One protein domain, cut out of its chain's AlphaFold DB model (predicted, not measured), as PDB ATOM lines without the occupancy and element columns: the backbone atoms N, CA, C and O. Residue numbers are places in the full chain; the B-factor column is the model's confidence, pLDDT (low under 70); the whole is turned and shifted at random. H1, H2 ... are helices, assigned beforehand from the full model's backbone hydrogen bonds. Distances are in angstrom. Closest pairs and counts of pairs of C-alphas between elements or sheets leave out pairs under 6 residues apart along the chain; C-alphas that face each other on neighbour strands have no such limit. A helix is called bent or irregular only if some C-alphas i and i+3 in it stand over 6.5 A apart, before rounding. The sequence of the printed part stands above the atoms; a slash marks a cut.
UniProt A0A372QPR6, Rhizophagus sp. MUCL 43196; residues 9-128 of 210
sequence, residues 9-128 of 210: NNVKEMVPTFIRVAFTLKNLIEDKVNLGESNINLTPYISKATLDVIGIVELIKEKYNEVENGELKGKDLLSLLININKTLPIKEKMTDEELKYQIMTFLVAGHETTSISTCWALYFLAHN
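Overview. This is residues 9 to 128 of the 210 residues of a protein of Rhizophagus sp. MUCL 43196 (UniProt A0A372QPR6). H2 lies between two long helices, H1 and bent H5, whose first arm passes H4. The printed part has 120 residues with five named helices and no named strand: all helix. It is loose, radius of gyration of the C-alphas 17.0 A, spans 55, 28 and 24 A.

Along the chain. H1, residues 9 to 34, begins at (37.584, 45.545, -30.400), is 38.5 A long and irregular: C-alphas 13 and 16 are 7.0 A apart. H2 is 43 to 54, H3 56 to 62, H4 77 to 87. H5, 96 to 127, one helix by hydrogen bonds, is bent: C-alphas 109 and 112 are 6.7 A apart. Its arms are H5a, to 109, and H5b, from 112 to (71.541, 38.687, -20.396).

Arrangement. H2 touches H1, a hairpin, closest C-alphas Val 21 and Ala 49, 6.0 A, and H5b. H4 and H5a form a hairpin; H3 is near H2. Of O i to N i+4 pairs, H1 has 20 of 22 within hydrogen-bond range, H3 2 of 3, the others every one.

Size, cuts and confidence. The link H3 to H4 is long; residues 55 to 75 are under pLDDT 70.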
ATOM      1  N   ASN A   9      38.576  46.357 -31.108       69.94
ATOM      2  CA  ASN A   9      37.584  45.545 -30.400       69.94
ATOM      3  C   ASN A   9      37.874  44.043 -30.496       69.94
ATOM      4  O   ASN A   9      37.750  43.338 -29.497       69.94
ATOM      5  N   ASN A  10      38.298  43.559 -31.662       68.81
ATOM      6  CA  ASN A  10      38.588  42.141 -31.862       68.81
ATOM      7  C   ASN A  10      39.883  41.727 -31.160       68.81
ATOM      8  O   ASN A  10      39.895  40.720 -30.459       68.81
ATOM      9  N   VAL A  11      40.927  42.561 -31.219       72.31
ATOM     10  CA  VAL A  11      42.163  42.341 -30.447       72.31
ATOM     11  C   VAL A  11      41.876  42.347 -28.942       72.31
ATOM     12  O   VAL A  11      42.411  41.525 -28.200       72.31
ATOM     13  N   LYS A  12      40.983  43.228 -28.472       71.12
ATOM     14  CA  LYS A  12      40.564  43.271 -27.065       71.12
ATOM     15  C   LYS A  12      39.866  41.982 -26.622       71.12
ATOM     16  O   LYS A  12      40.095  41.530 -25.502       71.12
ATOM     17  N   GLU A  13      39.047  41.372 -27.476       70.94
ATOM     18  CA  GLU A  13      38.404  40.088 -27.166       70.94
ATOM     19  C   GLU A  13      39.401  38.916 -27.110       70.94
ATOM     20  O   GLU A  13      39.123  37.943 -26.412       70.94
ATOM     21  N   MET A  14      40.581  39.038 -27.732       74.69
ATOM     22  CA  MET A  14      41.670  38.048 -27.654       74.69
ATOM     23  C   MET A  14      42.527  38.160 -26.383       74.69
ATOM     24  O   MET A  14      43.274  37.235 -26.066       74.69
ATOM     25  N   VAL A  15      42.428  39.255 -25.617       74.56
ATOM     26  CA  VAL A  15      43.237  39.475 -24.400       74.56
ATOM     27  C   VAL A  15      43.172  38.306 -23.403       74.56
ATOM     28  O   VAL A  15      44.230  37.898 -22.920       74.56
ATOM     29  N   PRO A  16      42.002  37.706 -23.101       74.62
ATOM     30  CA  PRO A  16      41.937  36.529 -22.237       74.62
ATOM     31  C   PRO A  16      42.760  35.346 -22.765       74.62
ATOM     32  O   PRO A  16      43.409  34.661 -21.975       74.62
ATOM     33  N   THR A  17      42.781  35.134 -24.084       73.94
ATOM     34  CA  THR A  17      43.587  34.095 -24.741       73.94
ATOM     35  C   THR A  17      45.077  34.376 -24.566       73.94
ATOM     36  O   THR A  17      45.806  33.483 -24.138       73.94
ATOM     37  N   PHE A  18      45.525  35.615 -24.807       75.75
ATOM     38  CA  PHE A  18      46.927  36.003 -24.601       75.75
ATOM     39  C   PHE A  18      47.373  35.761 -23.154       75.75
ATOM     40  O   PHE A  18      48.414  35.151 -22.922       75.75
ATOM     41  N   ILE A  19      46.556  36.185 -22.183       73.19
ATOM     42  CA  ILE A  19      46.839  36.010 -20.755       73.19
ATOM     43  C   ILE A  19      46.928  34.522 -20.403       73.19
ATOM     44  O   ILE A  19      47.889  34.098 -19.764       73.19
ATOM     45  N   ARG A  20      45.956  33.715 -20.842       77.81
ATOM     46  CA  ARG A  20      45.932  32.269 -20.597       77.81
ATOM     47  C   ARG A  20      47.186  31.590 -21.141       77.81
ATOM     48  O   ARG A  20      47.817  30.826 -20.419       77.81
ATOM     49  N   VAL A  21      47.562  31.877 -22.387       80.25
ATOM     50  CA  VAL A  21      48.750  31.279 -23.009       80.25
ATOM     51  C   VAL A  21      50.033  31.723 -22.303       80.25
ATOM     52  O   VAL A  21      50.895  30.887 -22.035       80.25
ATOM     53  N   ALA A  22      50.143  33.002 -21.931       78.38
ATOM     54  CA  ALA A  22      51.283  33.509 -21.172       78.38
ATOM     55  C   ALA A  22      51.427  32.808 -19.808       78.38
ATOM     56  O   ALA A  22      52.530  32.404 -19.443       78.38
ATOM     57  N   PHE A  23      50.323  32.592 -19.082       77.00
ATOM     58  CA  PHE A  23      50.338  31.830 -17.828       77.00
ATOM     59  C   PHE A  23      50.723  30.365 -18.036       77.00
ATOM     60  O   PHE A  23      51.517  29.839 -17.263       77.00
ATOM     61  N   THR A  24      50.218  29.711 -19.084       78.88
ATOM     62  CA  THR A  24      50.614  28.335 -19.420       78.88
ATOM     63  C   THR A  24      52.114  28.239 -19.687       78.88
ATOM     64  O   THR A  24      52.771  27.338 -19.167       78.88
ATOM     65  N   LEU A  25      52.670  29.180 -20.458       79.69
ATOM     66  CA  LEU A  25      54.104  29.233 -20.735       79.69
ATOM     67  C   LEU A  25      54.911  29.469 -19.450       79.69
ATOM     68  O   LEU A  25      55.872  28.746 -19.206       79.69
ATOM     69  N   LYS A  26      54.495  30.425 -18.610       81.69
ATOM     70  CA  LYS A  26      55.120  30.697 -17.307       81.69
ATOM     71  C   LYS A  26      55.149  29.452 -16.424       81.69
ATOM     72  O   LYS A  26      56.220  29.077 -15.965       81.69
ATOM     73  N   ASN A  27      53.998  28.815 -16.210       77.69
ATOM     74  CA  ASN A  27      53.884  27.653 -15.327       77.69
ATOM     75  C   ASN A  27      54.761  26.498 -15.825       77.69
ATOM     76  O   ASN A  27      55.450  25.869 -15.036       77.69
ATOM     77  N   LEU A  28      54.806  26.272 -17.143       80.56
ATOM     78  CA  LEU A  28      55.682  25.260 -17.732       80.56
ATOM     79  C   LEU A  28      57.163  25.555 -17.459       80.56
ATOM     80  O   LEU A  28      57.928  24.635 -17.173       80.56
ATOM     81  N   ILE A  29      57.579  26.819 -17.564       77.88
ATOM     82  CA  ILE A  29      58.953  27.228 -17.252       77.88
ATOM     83  C   ILE A  29      59.234  27.026 -15.758       77.88
ATOM     84  O   ILE A  29      60.260  26.445 -15.416       77.88
ATOM     85  N   GLU A  30      58.322  27.444 -14.878       80.19
ATOM     86  CA  GLU A  30      58.444  27.259 -13.426       80.19
ATOM     87  C   GLU A  30      58.556  25.780 -13.041       80.19
ATOM     88  O   GLU A  30      59.443  25.424 -12.272       80.19
ATOM     89  N   ASP A  31      57.728  24.908 -13.618       82.31
ATOM     90  CA  ASP A  31      57.775  23.464 -13.370       82.31
ATOM     91  C   ASP A  31      59.143  22.877 -13.732       82.31
ATOM     92  O   ASP A  31      59.722  22.111 -12.963       82.31
ATOM     93  N   LYS A  32      59.712  23.279 -14.873       76.81
ATOM     94  CA  LYS A  32      61.042  22.827 -15.304       76.81
ATOM     95  C   LYS A  32      62.160  23.315 -14.394       76.81
ATOM     96  O   LYS A  32      63.058  22.542 -14.060       76.81
ATOM     97  N   VAL A  33      62.091  24.573 -13.966       79.19
ATOM     98  CA  VAL A  33      63.039  25.132 -12.992       79.19
ATOM     99  C   VAL A  33      62.937  24.379 -11.664       79.19
ATOM    100  O   VAL A  33      63.957  23.989 -11.102       79.19
ATOM    101  N   ASN A  34      61.719  24.098 -11.192       82.75
ATOM    102  CA  ASN A  34      61.470  23.362  -9.950       82.75
ATOM    103  C   ASN A  34      61.950  21.904 -10.010       82.75
ATOM    104  O   ASN A  34      62.364  21.350  -8.994       82.75
ATOM    105  N   LEU A  35      61.943  21.291 -11.196       89.19
ATOM    106  CA  LEU A  35      62.534  19.972 -11.445       89.19
ATOM    107  C   LEU A  35      64.075  19.991 -11.481       89.19
ATOM    108  O   LEU A  35      64.694  18.936 -11.607       89.19
ATOM    109  N   GLY A  36      64.699  21.165 -11.354       86.88
ATOM    110  CA  GLY A  36      66.151  21.329 -11.354       86.88
ATOM    111  C   GLY A  36      66.774  21.356 -12.751       86.88
ATOM    112  O   GLY A  36      67.983  21.155 -12.874       86.88
ATOM    113  N   GLU A  37      65.990  21.593 -13.811       83.06
ATOM    114  CA  GLU A  37      66.542  21.761 -15.159       83.06
ATOM    115  C   GLU A  37      67.383  23.045 -15.224       83.06
ATOM    116  O   GLU A  37      66.866  24.156 -15.129       83.06
ATOM    117  N   SER A  38      68.695  22.902 -15.423       75.62
ATOM    118  CA  SER A  38      69.620  24.040 -15.504       75.62
ATOM    119  C   SER A  38      69.664  24.702 -16.885       75.62
ATOM    120  O   SER A  38      70.152  25.820 -17.008       75.62
ATOM    121  N   ASN A  39      69.184  24.016 -17.927       78.00
ATOM    122  CA  ASN A  39      69.206  24.480 -19.315       78.00
ATOM    123  C   ASN A  39      67.849  24.219 -19.976       78.00
ATOM    124  O   ASN A  39      67.578  23.113 -20.444       78.00
ATOM    125  N   ILE A  40      67.010  25.250 -20.041       79.50
ATOM    126  CA  ILE A  40      65.675  25.162 -20.635       79.50
ATOM    127  C   ILE A  40      65.703  25.813 -22.019       79.50
ATOM    128  O   ILE A  40      65.868  27.023 -22.152       79.50
ATOM    129  N   ASN A  41      65.507  25.016 -23.071       80.81
ATOM    130  CA  ASN A  41      65.312  25.544 -24.421       80.81
ATOM    131  C   ASN A  41      63.873  26.064 -24.574       80.81
ATOM    132  O   ASN A  41      62.939  25.266 -24.661       80.81
ATOM    133  N   LEU A  42      63.696  27.389 -24.611       81.06
ATOM    134  CA  LEU A  42      62.380  28.034 -24.680       81.06
ATOM    135  C   LEU A  42      61.753  28.050 -26.081       81.06
ATOM    136  O   LEU A  42      60.531  28.137 -26.191       81.06
ATOM    137  N   THR A  43      62.552  27.912 -27.140       80.69
ATOM    138  CA  THR A  43      62.104  27.992 -28.539       80.69
ATOM    139  C   THR A  43      60.876  27.124 -28.855       80.69
ATOM    140  O   THR A  43      59.900  27.665 -29.376       80.69
ATOM    141  N   PRO A  44      60.834  25.813 -28.528       79.75
ATOM    142  CA  PRO A  44      59.655  24.994 -28.825       79.75
ATOM    143  C   PRO A  44      58.399  25.436 -28.057       79.75
ATOM    144  O   PRO A  44      57.289  25.288 -28.568       79.75
ATOM    145  N   TYR A  45      58.549  25.997 -26.854       82.50
ATOM    146  CA  TYR A  45      57.420  26.433 -26.027       82.50
ATOM    147  C   TYR A  45      56.871  27.785 -26.473       82.50
ATOM    148  O   TYR A  45      55.657  27.969 -26.485       82.50
ATOM    149  N   ILE A  46      57.744  28.700 -26.895       81.88
ATOM    150  CA  ILE A  46      57.350  30.001 -27.442       81.88
ATOM    151  C   ILE A  46      56.656  29.815 -28.795       81.88
ATOM    152  O   ILE A  46      55.586  30.380 -29.002       81.88
ATOM    153  N   SER A  47      57.190  28.957 -29.671       83.25
ATOM    154  CA  SER A  47      56.522  28.603 -30.930       83.25
ATOM    155  C   SER A  47      55.156  27.963 -30.683       83.25
ATOM    156  O   SER A  47      54.170  28.314 -31.319       83.25
ATOM    157  N   LYS A  48      55.043  27.066 -29.698       81.50
ATOM    158  CA  LYS A  48      53.737  26.516 -29.327       81.50
ATOM    159  C   LYS A  48      52.787  27.598 -28.799       81.50
ATOM    160  O   LYS A  48      51.641  27.643 -29.224       81.50
ATOM    161  N   ALA A  49      53.261  28.489 -27.931       82.06
ATOM    162  CA  ALA A  49      52.463  29.582 -27.384       82.06
ATOM    163  C   ALA A  49      51.924  30.515 -28.484       82.06
ATOM    164  O   ALA A  49      50.753  30.890 -28.458       82.06
ATOM    165  N   THR A  50      52.725  30.860 -29.494       82.38
ATOM    166  CA  THR A  50      52.237  31.682 -30.610       82.38
ATOM    167  C   THR A  50      51.185  30.943 -31.447       82.38
ATOM    168  O   THR A  50      50.188  31.555 -31.826       82.38
ATOM    169  N   LEU A  51      51.320  29.628 -31.664       81.50
ATOM    170  CA  LEU A  51      50.276  28.813 -32.313       81.50
ATOM    171  C   LEU A  51      48.996  28.701 -31.462       81.50
ATOM    172  O   LEU A  51      47.896  28.738 -32.018       81.50
ATOM    173  N   ASP A  52      49.127  28.585 -30.137       78.56
ATOM    174  CA  ASP A  52      48.009  28.537 -29.182       78.56
ATOM    175  C   ASP A  52      47.228  29.860 -29.190       78.56
ATOM    176  O   ASP A  52      46.000  29.857 -29.207       78.56
ATOM    177  N   VAL A  53      47.932  30.997 -29.236       75.00
ATOM    178  CA  VAL A  53      47.326  32.332 -29.360       75.00
ATOM    179  C   VAL A  53      46.533  32.474 -30.655       75.00
ATOM    180  O   VAL A  53      45.456  33.075 -30.668       75.00
ATOM    181  N   ILE A  54      47.069  31.936 -31.750       73.00
ATOM    182  CA  ILE A  54      46.376  31.964 -33.031       73.00
ATOM    183  C   ILE A  54      45.163  31.021 -33.007       73.00
ATOM    184  O   ILE A  54      44.160  31.343 -33.631       73.00
ATOM    185  N   GLY A  55      45.206  29.928 -32.241       68.06
ATOM    186  CA  GLY A  55      44.083  29.004 -32.035       68.06
ATOM    187  C   GLY A  55      44.276  27.621 -32.664       68.06
ATOM    188  O   GLY A  55      43.352  26.817 -32.684       68.06
ATOM    189  N   ILE A  56      45.463  27.288 -33.184       61.28
ATOM    190  CA  ILE A  56      45.670  26.026 -33.922       61.28
ATOM    191  C   ILE A  56      45.647  24.798 -33.004       61.28
ATOM    192  O   ILE A  56      45.166  23.736 -33.398       61.28
ATOM    193  N   VAL A  57      46.180  24.902 -31.787       52.16
ATOM    194  CA  VAL A  57      46.288  23.733 -30.900       52.16
ATOM    195  C   VAL A  57      44.943  23.398 -30.248       52.16
ATOM    196  O   VAL A  57      44.638  22.216 -30.077       52.16
ATOM    197  N   GLU A  58      44.099  24.401 -29.983       49.41
ATOM    198  CA  GLU A  58      42.688  24.196 -29.612       49.41
ATOM    199  C   GLU A  58      41.887  23.596 -30.783       49.41
ATOM    200  O   GLU A  58      41.106  22.671 -30.569       49.41
ATOM    201  N   LEU A  59      42.191  23.946 -32.043       49.06
ATOM    202  CA  LEU A  59      41.541  23.335 -33.212       49.06
ATOM    203  C   LEU A  59      41.782  21.825 -33.390       49.06
ATOM    204  O   LEU A  59      40.955  21.181 -34.033       49.06
ATOM    205  N   ILE A  60      42.859  21.233 -32.858       49.16
ATOM    206  CA  ILE A  60      43.059  19.770 -32.942       49.16
ATOM    207  C   ILE A  60      42.251  19.035 -31.861       49.16
ATOM    208  O   ILE A  60      41.801  17.914 -32.095       49.16
ATOM    209  N   LYS A  61      42.031  19.654 -30.692       40.81
ATOM    210  CA  LYS A  61      41.304  19.028 -29.574       40.81
ATOM    211  C   LYS A  61      39.800  19.318 -29.574       40.81
ATOM    212  O   LYS A  61      39.034  18.434 -29.209       40.81
ATOM    213  N   GLU A  62      39.369  20.503 -30.000       48.28
ATOM    214  CA  GLU A  62      37.969  20.941 -29.884       48.28
ATOM    215  C   GLU A  62      37.132  20.641 -31.140       48.28
ATOM    216  O   GLU A  62      35.934  20.376 -31.028       48.28
ATOM    217  N   LYS A  63      37.743  20.529 -32.333       44.00
ATOM    218  CA  LYS A  63      36.999  20.188 -33.567       44.00
ATOM    219  C   LYS A  63      36.412  18.774 -33.604       44.00
ATOM    220  O   LYS A  63      35.519  18.547 -34.413       44.00
ATOM    221  N   TYR A  64      36.855  17.846 -32.753       42.38
ATOM    222  CA  TYR A  64      36.189  16.542 -32.638       42.38
ATOM    223  C   TYR A  64      34.887  16.603 -31.823       42.38
ATOM    224  O   TYR A  64      34.022  15.768 -32.051       42.38
ATOM    225  N   ASN A  65      34.712  17.595 -30.939       40.16
ATOM    226  CA  ASN A  65      33.569  17.650 -30.014       40.16
ATOM    227  C   ASN A  65      32.577  18.793 -30.311       40.16
ATOM    228  O   ASN A  65      31.402  18.678 -29.978       40.16
ATOM    229  N   GLU A  66      33.003  19.899 -30.932       48.34
ATOM    230  CA  GLU A  66      32.141  21.087 -31.100       48.34
ATOM    231  C   GLU A  66      31.409  21.170 -32.448       48.34
ATOM    232  O   GLU A  66      30.406  21.880 -32.566       48.34
ATOM    233  N   VAL A  67      31.838  20.400 -33.455       45.88
ATOM    234  CA  VAL A  67      31.133  20.308 -34.751       45.88
ATOM    235  C   VAL A  67      29.740  19.670 -34.591       45.88
ATOM    236  O   VAL A  67      28.856  19.935 -35.400       45.88
ATOM    237  N   GLU A  68      29.497  18.926 -33.505       43.62
ATOM    238  CA  GLU A  68      28.179  18.367 -33.158       43.62
ATOM    239  C   GLU A  68      27.185  19.393 -32.572       43.62
ATOM    240  O   GLU A  68      25.980  19.174 -32.666       43.62
ATOM    241  N   ASN A  69      27.642  20.531 -32.019       45.72
ATOM    242  CA  ASN A  69      26.792  21.439 -31.220       45.72
ATOM    243  C   ASN A  69      26.580  22.854 -31.805       45.72
ATOM    244  O   ASN A  69      25.856  23.659 -31.221       45.72
ATOM    245  N   GLY A  70      27.161  23.174 -32.965       46.78
ATOM    246  CA  GLY A  70      26.733  24.309 -33.801       46.78
ATOM    247  C   GLY A  70      27.177  25.728 -33.396       46.78
ATOM    248  O   GLY A  70      26.968  26.655 -34.181       46.78
ATOM    249  N   GLU A  71      27.846  25.935 -32.258       47.81
ATOM    250  CA  GLU A  71      28.417  27.239 -31.872       47.81
ATOM    251  C   GLU A  71      29.911  27.135 -31.540       47.81
ATOM    252  O   GLU A  71      30.286  26.589 -30.507       47.81
ATOM    253  N   LEU A  72      30.762  27.732 -32.384       55.22
ATOM    254  CA  LEU A  72      32.172  27.985 -32.066       55.22
ATOM    255  C   LEU A  72      32.242  29.149 -31.067       55.22
ATOM    256  O   LEU A  72      31.995  30.300 -31.439       55.22
ATOM    257  N   LYS A  73      32.543  28.851 -29.798       58.44
ATOM    258  CA  LYS A  73      32.591  29.837 -28.697       58.44
ATOM    259  C   LYS A  73      33.986  30.416 -28.432       58.44
ATOM    260  O   LYS A  73      34.139  31.229 -27.516       58.44
ATOM    261  N   GLY A  74      34.988  30.022 -29.215       61.81
ATOM    262  CA  GLY A  74      36.368  30.476 -29.060       61.81
ATOM    263  C   GLY A  74      36.530  31.991 -29.233       61.81
ATOM    264  O   GLY A  74      35.835  32.638 -30.021       61.81
ATOM    265  N   LYS A  75      37.459  32.573 -28.467       66.00
ATOM    266  CA  LYS A  75      37.903  33.978 -28.589       66.00
ATOM    267  C   LYS A  75      39.294  34.100 -29.216       66.00
ATOM    268  O   LYS A  75      39.950  35.134 -29.106       66.00
ATOM    269  N   ASP A  76      39.775  33.019 -29.811       73.12
ATOM    270  CA  ASP A  76      40.999  32.974 -30.599       73.12
ATOM    271  C   ASP A  76      40.805  33.636 -31.978       73.12
ATOM    272  O   ASP A  76      39.686  33.944 -32.407       73.12
ATOM    273  N   LEU A  77      41.918  33.871 -32.679       71.62
ATOM    274  CA  LEU A  77      41.917  34.565 -33.969       71.62
ATOM    275  C   LEU A  77      41.064  33.837 -35.019       71.62
ATOM    276  O   LEU A  77      40.414  34.487 -35.838       71.62
ATOM    277  N   LEU A  78      41.052  32.503 -35.005       73.19
ATOM    278  CA  LEU A  78      40.349  31.698 -36.005       73.19
ATOM    279  C   LEU A  78      38.846  31.758 -35.782       73.19
ATOM    280  O   LEU A  78      38.099  32.002 -36.732       73.19
ATOM    281  N   SER A  79      38.408  31.632 -34.532       73.06
ATOM    282  CA  SER A  79      37.012  31.829 -34.153       73.06
ATOM    283  C   SER A  79      36.524  33.233 -34.525       73.06
ATOM    284  O   SER A  79      35.438  33.380 -35.092       73.06
ATOM    285  N   LEU A  80      37.346  34.269 -34.310       74.44
ATOM    286  CA  LEU A  80      37.030  35.636 -34.736       74.44
ATOM    287  C   LEU A  80      36.917  35.760 -36.260       74.44
ATOM    288  O   LEU A  80      35.933  36.317 -36.745       74.44
ATOM    289  N   LEU A  81      37.866  35.215 -37.027       75.81
ATOM    290  CA  LEU A  81      37.836  35.244 -38.495       75.81
ATOM    291  C   LEU A  81      36.591  34.546 -39.060       75.81
ATOM    292  O   LEU A  81      35.924  35.091 -39.943       75.81
ATOM    293  N   ILE A  82      36.240  33.377 -38.518       77.31
ATOM    294  CA  ILE A  82      35.039  32.627 -38.905       77.31
ATOM    295  C   ILE A  82      33.776  33.432 -38.581       77.31
ATOM    296  O   ILE A  82      32.885  33.562 -39.425       77.31
ATOM    297  N   ASN A  83      33.692  33.997 -37.375       76.88
ATOM    298  CA  ASN A  83      32.521  34.752 -36.937       76.88
ATOM    299  C   ASN A  83      32.339  36.045 -37.738       76.88
ATOM    300  O   ASN A  83      31.226  36.342 -38.166       76.88
ATOM    301  N   ILE A  84      33.424  36.763 -38.036       78.62
ATOM    302  CA  ILE A  84      33.392  37.931 -38.922       78.62
ATOM    303  C   ILE A  84      32.854  37.526 -40.293       78.62
ATOM    304  O   ILE A  84      31.894  38.136 -40.764       78.62
ATOM    305  N   ASN A  85      33.399  36.469 -40.904       81.94
ATOM    306  CA  ASN A  85      32.981  36.031 -42.236       81.94
ATOM    307  C   ASN A  85      31.479  35.692 -42.299       81.94
ATOM    308  O   ASN A  85      30.802  36.012 -43.275       81.94
ATOM    309  N   LYS A  86      30.911  35.118 -41.229       81.25
ATOM    310  CA  LYS A  86      29.464  34.845 -41.137       81.25
ATOM    311  C   LYS A  86      28.605  36.112 -41.195       81.25
ATOM    312  O   LYS A  86      27.501  36.050 -41.744       81.25
ATOM    313  N   THR A  87      29.103  37.227 -40.661       82.19
ATOM    314  CA  THR A  87      28.381  38.510 -40.566       82.19
ATOM    315  C   THR A  87      28.519  39.413 -41.794       82.19
ATOM    316  O   THR A  87      27.756  40.368 -41.926       82.19
ATOM    317  N   LEU A  88      29.455  39.122 -42.706       82.38
ATOM    318  CA  LEU A  88      29.679  39.943 -43.899       82.38
ATOM    319  C   LEU A  88      28.521  39.830 -44.914       82.38
ATOM    320  O   LEU A  88      27.873  38.780 -45.001       82.38
ATOM    321  N   PRO A  89      28.263  40.875 -45.727       86.00
ATOM    322  CA  PRO A  89      27.360  40.785 -46.877       86.00
ATOM    323  C   PRO A  89      27.766  39.649 -47.825       86.00
ATOM    324  O   PRO A  89      28.953  39.387 -47.982       86.00
ATOM    325  N   ILE A  90      26.813  39.011 -48.521       82.06
ATOM    326  CA  ILE A  90      27.074  37.843 -49.402       82.06
ATOM    327  C   ILE A  90      28.215  38.102 -50.400       82.06
ATOM    328  O   ILE A  90      29.060  37.241 -50.600       82.06
ATOM    329  N   LYS A  91      28.268  39.307 -50.976       82.75
ATOM    330  CA  LYS A  91      29.316  39.762 -51.906       82.75
ATOM    331  C   LYS A  91      30.730  39.777 -51.298       82.75
ATOM    332  O   LYS A  91      31.709  39.750 -52.034       82.75
ATOM    333  N   GLU A  92      30.829  39.904 -49.982       80.44
ATOM    334  CA  GLU A  92      32.077  40.072 -49.231       80.44
ATOM    335  C   GLU A  92      32.442  38.826 -48.415       80.44
ATOM    336  O   GLU A  92      33.537  38.770 -47.854       80.44
ATOM    337  N   LYS A  93      31.548  37.827 -48.352       81.69
ATOM    338  CA  LYS A  93      31.827  36.545 -47.707       81.69
ATOM    339  C   LYS A  93      32.894  35.792 -48.486       81.69
ATOM    340  O   LYS A  93      32.764  35.573 -49.686       81.69
ATOM    341  N   MET A  94      33.911  35.350 -47.765       82.25
ATOM    342  CA  MET A  94      34.882  34.383 -48.251       82.25
ATOM    343  C   MET A  94      34.234  33.000 -48.294       82.25
ATOM    344  O   MET A  94      33.483  32.631 -47.383       82.25
ATOM    345  N   THR A  95      34.559  32.232 -49.326       82.56
ATOM    346  CA  THR A  95      34.318  30.785 -49.354       82.56
ATOM    347  C   THR A  95      35.139  30.079 -48.273       82.56
ATOM    348  O   THR A  95      36.111  30.630 -47.751       82.56
ATOM    349  N   ASP A  96      34.783  28.836 -47.945       74.94
ATOM    350  CA  ASP A  96      35.504  28.059 -46.930       74.94
ATOM    351  C   ASP A  96      36.988  27.857 -47.290       74.94
ATOM    352  O   ASP A  96      37.854  27.951 -46.417       74.94
ATOM    353  N   GLU A  97      37.302  27.648 -48.573       71.94
ATOM    354  CA  GLU A  97      38.692  27.528 -49.032       71.94
ATOM    355  C   GLU A  97      39.437  28.866 -48.954       71.94
ATOM    356  O   GLU A  97      40.554  28.910 -48.442       71.94
ATOM    357  N   GLU A  98      38.830  29.984 -49.362       77.25
ATOM    358  CA  GLU A  98      39.455  31.309 -49.214       77.25
ATOM    359  C   GLU A  98      39.705  31.666 -47.746       77.25
ATOM    360  O   GLU A  98      40.776  32.174 -47.403       77.25
ATOM    361  N   LEU A  99      38.748  31.356 -46.869       76.69
ATOM    362  CA  LEU A  99      38.877  31.573 -45.433       76.69
ATOM    363  C   LEU A  99      40.029  30.741 -44.859       76.69
ATOM    364  O   LEU A  99      40.852  31.262 -44.108       76.69
ATOM    365  N   LYS A 100      40.138  29.472 -45.256       70.62
ATOM    366  CA  LYS A 100      41.244  28.585 -44.881       70.62
ATOM    367  C   LYS A 100      42.596  29.105 -45.377       70.62
ATOM    368  O   LYS A 100      43.546  29.125 -44.598       70.62
ATOM    369  N   TYR A 101      42.703  29.575 -46.619       72.94
ATOM    370  CA  TYR A 101      43.944  30.174 -47.127       72.94
ATOM    371  C   TYR A 101      44.327  31.456 -46.383       72.94
ATOM    372  O   TYR A 101      45.509  31.681 -46.103       72.94
ATOM    373  N   GLN A 102      43.344  32.281 -46.014       74.19
ATOM    374  CA  GLN A 102      43.612  33.471 -45.210       74.19
ATOM    375  C   GLN A 102      44.066  33.130 -43.801       74.19
ATOM    376  O   GLN A 102      45.050  33.692 -43.324       74.19
ATOM    377  N   ILE A 103      43.419  32.153 -43.172       73.94
ATOM    378  CA  ILE A 103      43.860  31.588 -41.901       73.94
ATOM    379  C   ILE A 103      45.327  31.165 -42.001       73.94
ATOM    380  O   ILE A 103      46.142  31.672 -41.235       73.94
ATOM    381  N   MET A 104      45.685  30.333 -42.986       70.44
ATOM    382  CA  MET A 104      47.059  29.845 -43.180       70.44
ATOM    383  C   MET A 104      48.066  30.984 -43.374       70.44
ATOM    384  O   MET A 104      49.180  30.917 -42.859       70.44
ATOM    385  N   THR A 105      47.671  32.052 -44.064       73.31
ATOM    386  CA  THR A 105      48.520  33.233 -44.256       73.31
ATOM    387  C   THR A 105      48.805  33.935 -42.925       73.31
ATOM    388  O   THR A 105      49.957  34.273 -42.655       73.31
ATOM    389  N   PHE A 106      47.802  34.097 -42.055       70.38
ATOM    390  CA  PHE A 106      48.014  34.638 -40.707       70.38
ATOM    391  C   PHE A 106      48.875  33.728 -39.839       70.38
ATOM    392  O   PHE A 106      49.687  34.238 -39.065       70.38
ATOM    393  N   LEU A 107      48.740  32.405 -39.991       70.06
ATOM    394  CA  LEU A 107      49.593  31.455 -39.280       70.06
ATOM    395  C   LEU A 107      51.057  31.712 -39.611       70.06
ATOM    396  O   LEU A 107      51.855  31.945 -38.713       70.06
ATOM    397  N   VAL A 108      51.393  31.716 -40.900       66.12
ATOM    398  CA  VAL A 108      52.776  31.885 -41.356       66.12
ATOM    399  C   VAL A 108      53.304  33.271 -40.983       66.12
ATOM    400  O   VAL A 108      54.393  33.384 -40.426       66.12
ATOM    401  N   ALA A 109      52.520  34.325 -41.229       70.56
ATOM    402  CA  ALA A 109      52.955  35.698 -40.987       70.56
ATOM    403  C   ALA A 109      53.160  36.011 -39.495       70.56
ATOM    404  O   ALA A 109      54.114  36.706 -39.141       70.56
ATOM    405  N   GLY A 110      52.269  35.517 -38.629       69.38
ATOM    406  CA  GLY A 110      52.263  35.833 -37.202       69.38
ATOM    407  C   GLY A 110      53.105  34.891 -36.344       69.38
ATOM    408  O   GLY A 110      53.672  35.336 -35.351       69.38
ATOM    409  N   HIS A 111      53.211  33.609 -36.701       76.06
ATOM    410  CA  HIS A 111      53.893  32.613 -35.871       76.06
ATOM    411  C   HIS A 111      55.405  32.830 -35.822       76.06
ATOM    412  O   HIS A 111      55.979  32.956 -34.740       76.06
ATOM    413  N   GLU A 112      56.052  32.843 -36.986       70.38
ATOM    414  CA  GLU A 112      57.507  32.724 -37.061       70.38
ATOM    415  C   GLU A 112      58.192  34.013 -36.605       70.38
ATOM    416  O   GLU A 112      59.079  33.981 -35.755       70.38
ATOM    417  N   THR A 113      57.691  35.159 -37.068       75.38
ATOM    418  CA  THR A 113      58.177  36.485 -36.662       75.38
ATOM    419  C   THR A 113      57.998  36.713 -35.160       75.38
ATOM    420  O   THR A 113      58.972  37.005 -34.470       75.38
ATOM    421  N   THR A 114      56.790  36.503 -34.623       80.44
ATOM    422  CA  THR A 114      56.498  36.730 -33.197       80.44
ATOM    423  C   THR A 114      57.260  35.761 -32.300       80.44
ATOM    424  O   THR A 114      57.777  36.182 -31.266       80.44
ATOM    425  N   SER A 115      57.369  34.481 -32.682       78.06
ATOM    426  CA  SER A 115      58.113  33.490 -31.896       78.06
ATOM    427  C   SER A 115      59.592  33.865 -31.812       78.06
ATOM    428  O   SER A 115      60.145  33.959 -30.715       78.06
ATOM    429  N   ILE A 116      60.211  34.185 -32.954       73.81
ATOM    430  CA  ILE A 116      61.618  34.591 -33.023       73.81
ATOM    431  C   ILE A 116      61.848  35.885 -32.236       73.81
ATOM    432  O   ILE A 116      62.755  35.936 -31.405       73.81
ATOM    433  N   SER A 117      61.021  36.915 -32.433       73.31
ATOM    434  CA  SER A 117      61.133  38.176 -31.690       73.31
ATOM    435  C   SER A 117      60.976  37.978 -30.181       73.31
ATOM    436  O   SER A 117      61.733  38.568 -29.417       73.31
ATOM    437  N   THR A 118      60.052  37.119 -29.746       76.38
ATOM    438  CA  THR A 118      59.851  36.809 -28.320       76.38
ATOM    439  C   THR A 118      61.047  36.054 -27.742       76.38
ATOM    440  O   THR A 118      61.498  36.374 -26.645       76.38
ATOM    441  N   CYS A 119      61.613  35.097 -28.489       75.81
ATOM    442  CA  CYS A 119      62.833  34.395 -28.087       75.81
ATOM    443  C   CYS A 119      63.998  35.373 -27.896       75.81
ATOM    444  O   CYS A 119      64.667  35.331 -26.867       75.81
ATOM    445  N   TRP A 120      64.216  36.281 -28.854       74.38
ATOM    446  CA  TRP A 120      65.270  37.291 -28.757       74.38
ATOM    447  C   TRP A 120      65.032  38.276 -27.616       74.38
ATOM    448  O   TRP A 120      65.970  38.583 -26.888       74.38
ATOM    449  N   ALA A 121      63.794  38.733 -27.416       74.94
ATOM    450  CA  ALA A 121      63.455  39.617 -26.307       74.94
ATOM    451  C   ALA A 121      63.787  38.967 -24.955       74.94
ATOM    452  O   ALA A 121      64.485  39.565 -24.140       74.94
ATOM    453  N   LEU A 122      63.363  37.717 -24.743       75.88
ATOM    454  CA  LEU A 122      63.672  36.974 -23.518       75.88
ATOM    455  C   LEU A 122      65.172  36.698 -23.371       75.88
ATOM    456  O   LEU A 122      65.703  36.812 -22.269       75.88
ATOM    457  N   TYR A 123      65.867  36.385 -24.468       75.38
ATOM    458  CA  TYR A 123      67.318  36.208 -24.474       75.38
ATOM    459  C   TYR A 123      68.040  37.481 -24.016       75.38
ATOM    460  O   TYR A 123      68.883  37.414 -23.121       75.38
ATOM    461  N   PHE A 124      67.696  38.637 -24.589       72.38
ATOM    462  CA  PHE A 124      68.313  39.908 -24.219       72.38
ATOM    463  C   PHE A 124      67.971  40.313 -22.787       72.38
ATOM    464  O   PHE A 124      68.877  40.729 -22.074       72.38
ATOM    465  N   LEU A 125      66.728  40.136 -22.332       73.88
ATOM    466  CA  LEU A 125      66.358  40.414 -20.939       73.88
ATOM    467  C   LEU A 125      67.156  39.539 -19.962       73.88
ATOM    468  O   LEU A 125      67.735  40.061 -19.018       73.88
ATOM    469  N   ALA A 126      67.294  38.240 -20.242       76.06
ATOM    470  CA  ALA A 126      68.060  37.325 -19.394       76.06
ATOM    471  C   ALA A 126      69.563  37.662 -19.318       76.06
ATOM    472  O   ALA A 126      70.204  37.386 -18.307       76.06
ATOM    473  N   HIS A 127      70.135  38.255 -20.373       75.69
ATOM    474  CA  HIS A 127      71.541  38.687 -20.396       75.69
ATOM    475  C   HIS A 127      71.750  40.110 -19.864       75.69
ATOM    476  O   HIS A 127      72.893  40.509 -19.651       75.69
ATOM    477  N   ASN A 128      70.675  40.870 -19.631       73.25
ATOM    478  CA  ASN A 128      70.729  42.242 -19.134       73.25
ATOM    479  C   ASN A 128      69.814  42.404 -17.904       73.25
ATOM    480  O   ASN A 128      68.773  43.055 -18.006       73.25
TER     481      ASN A 128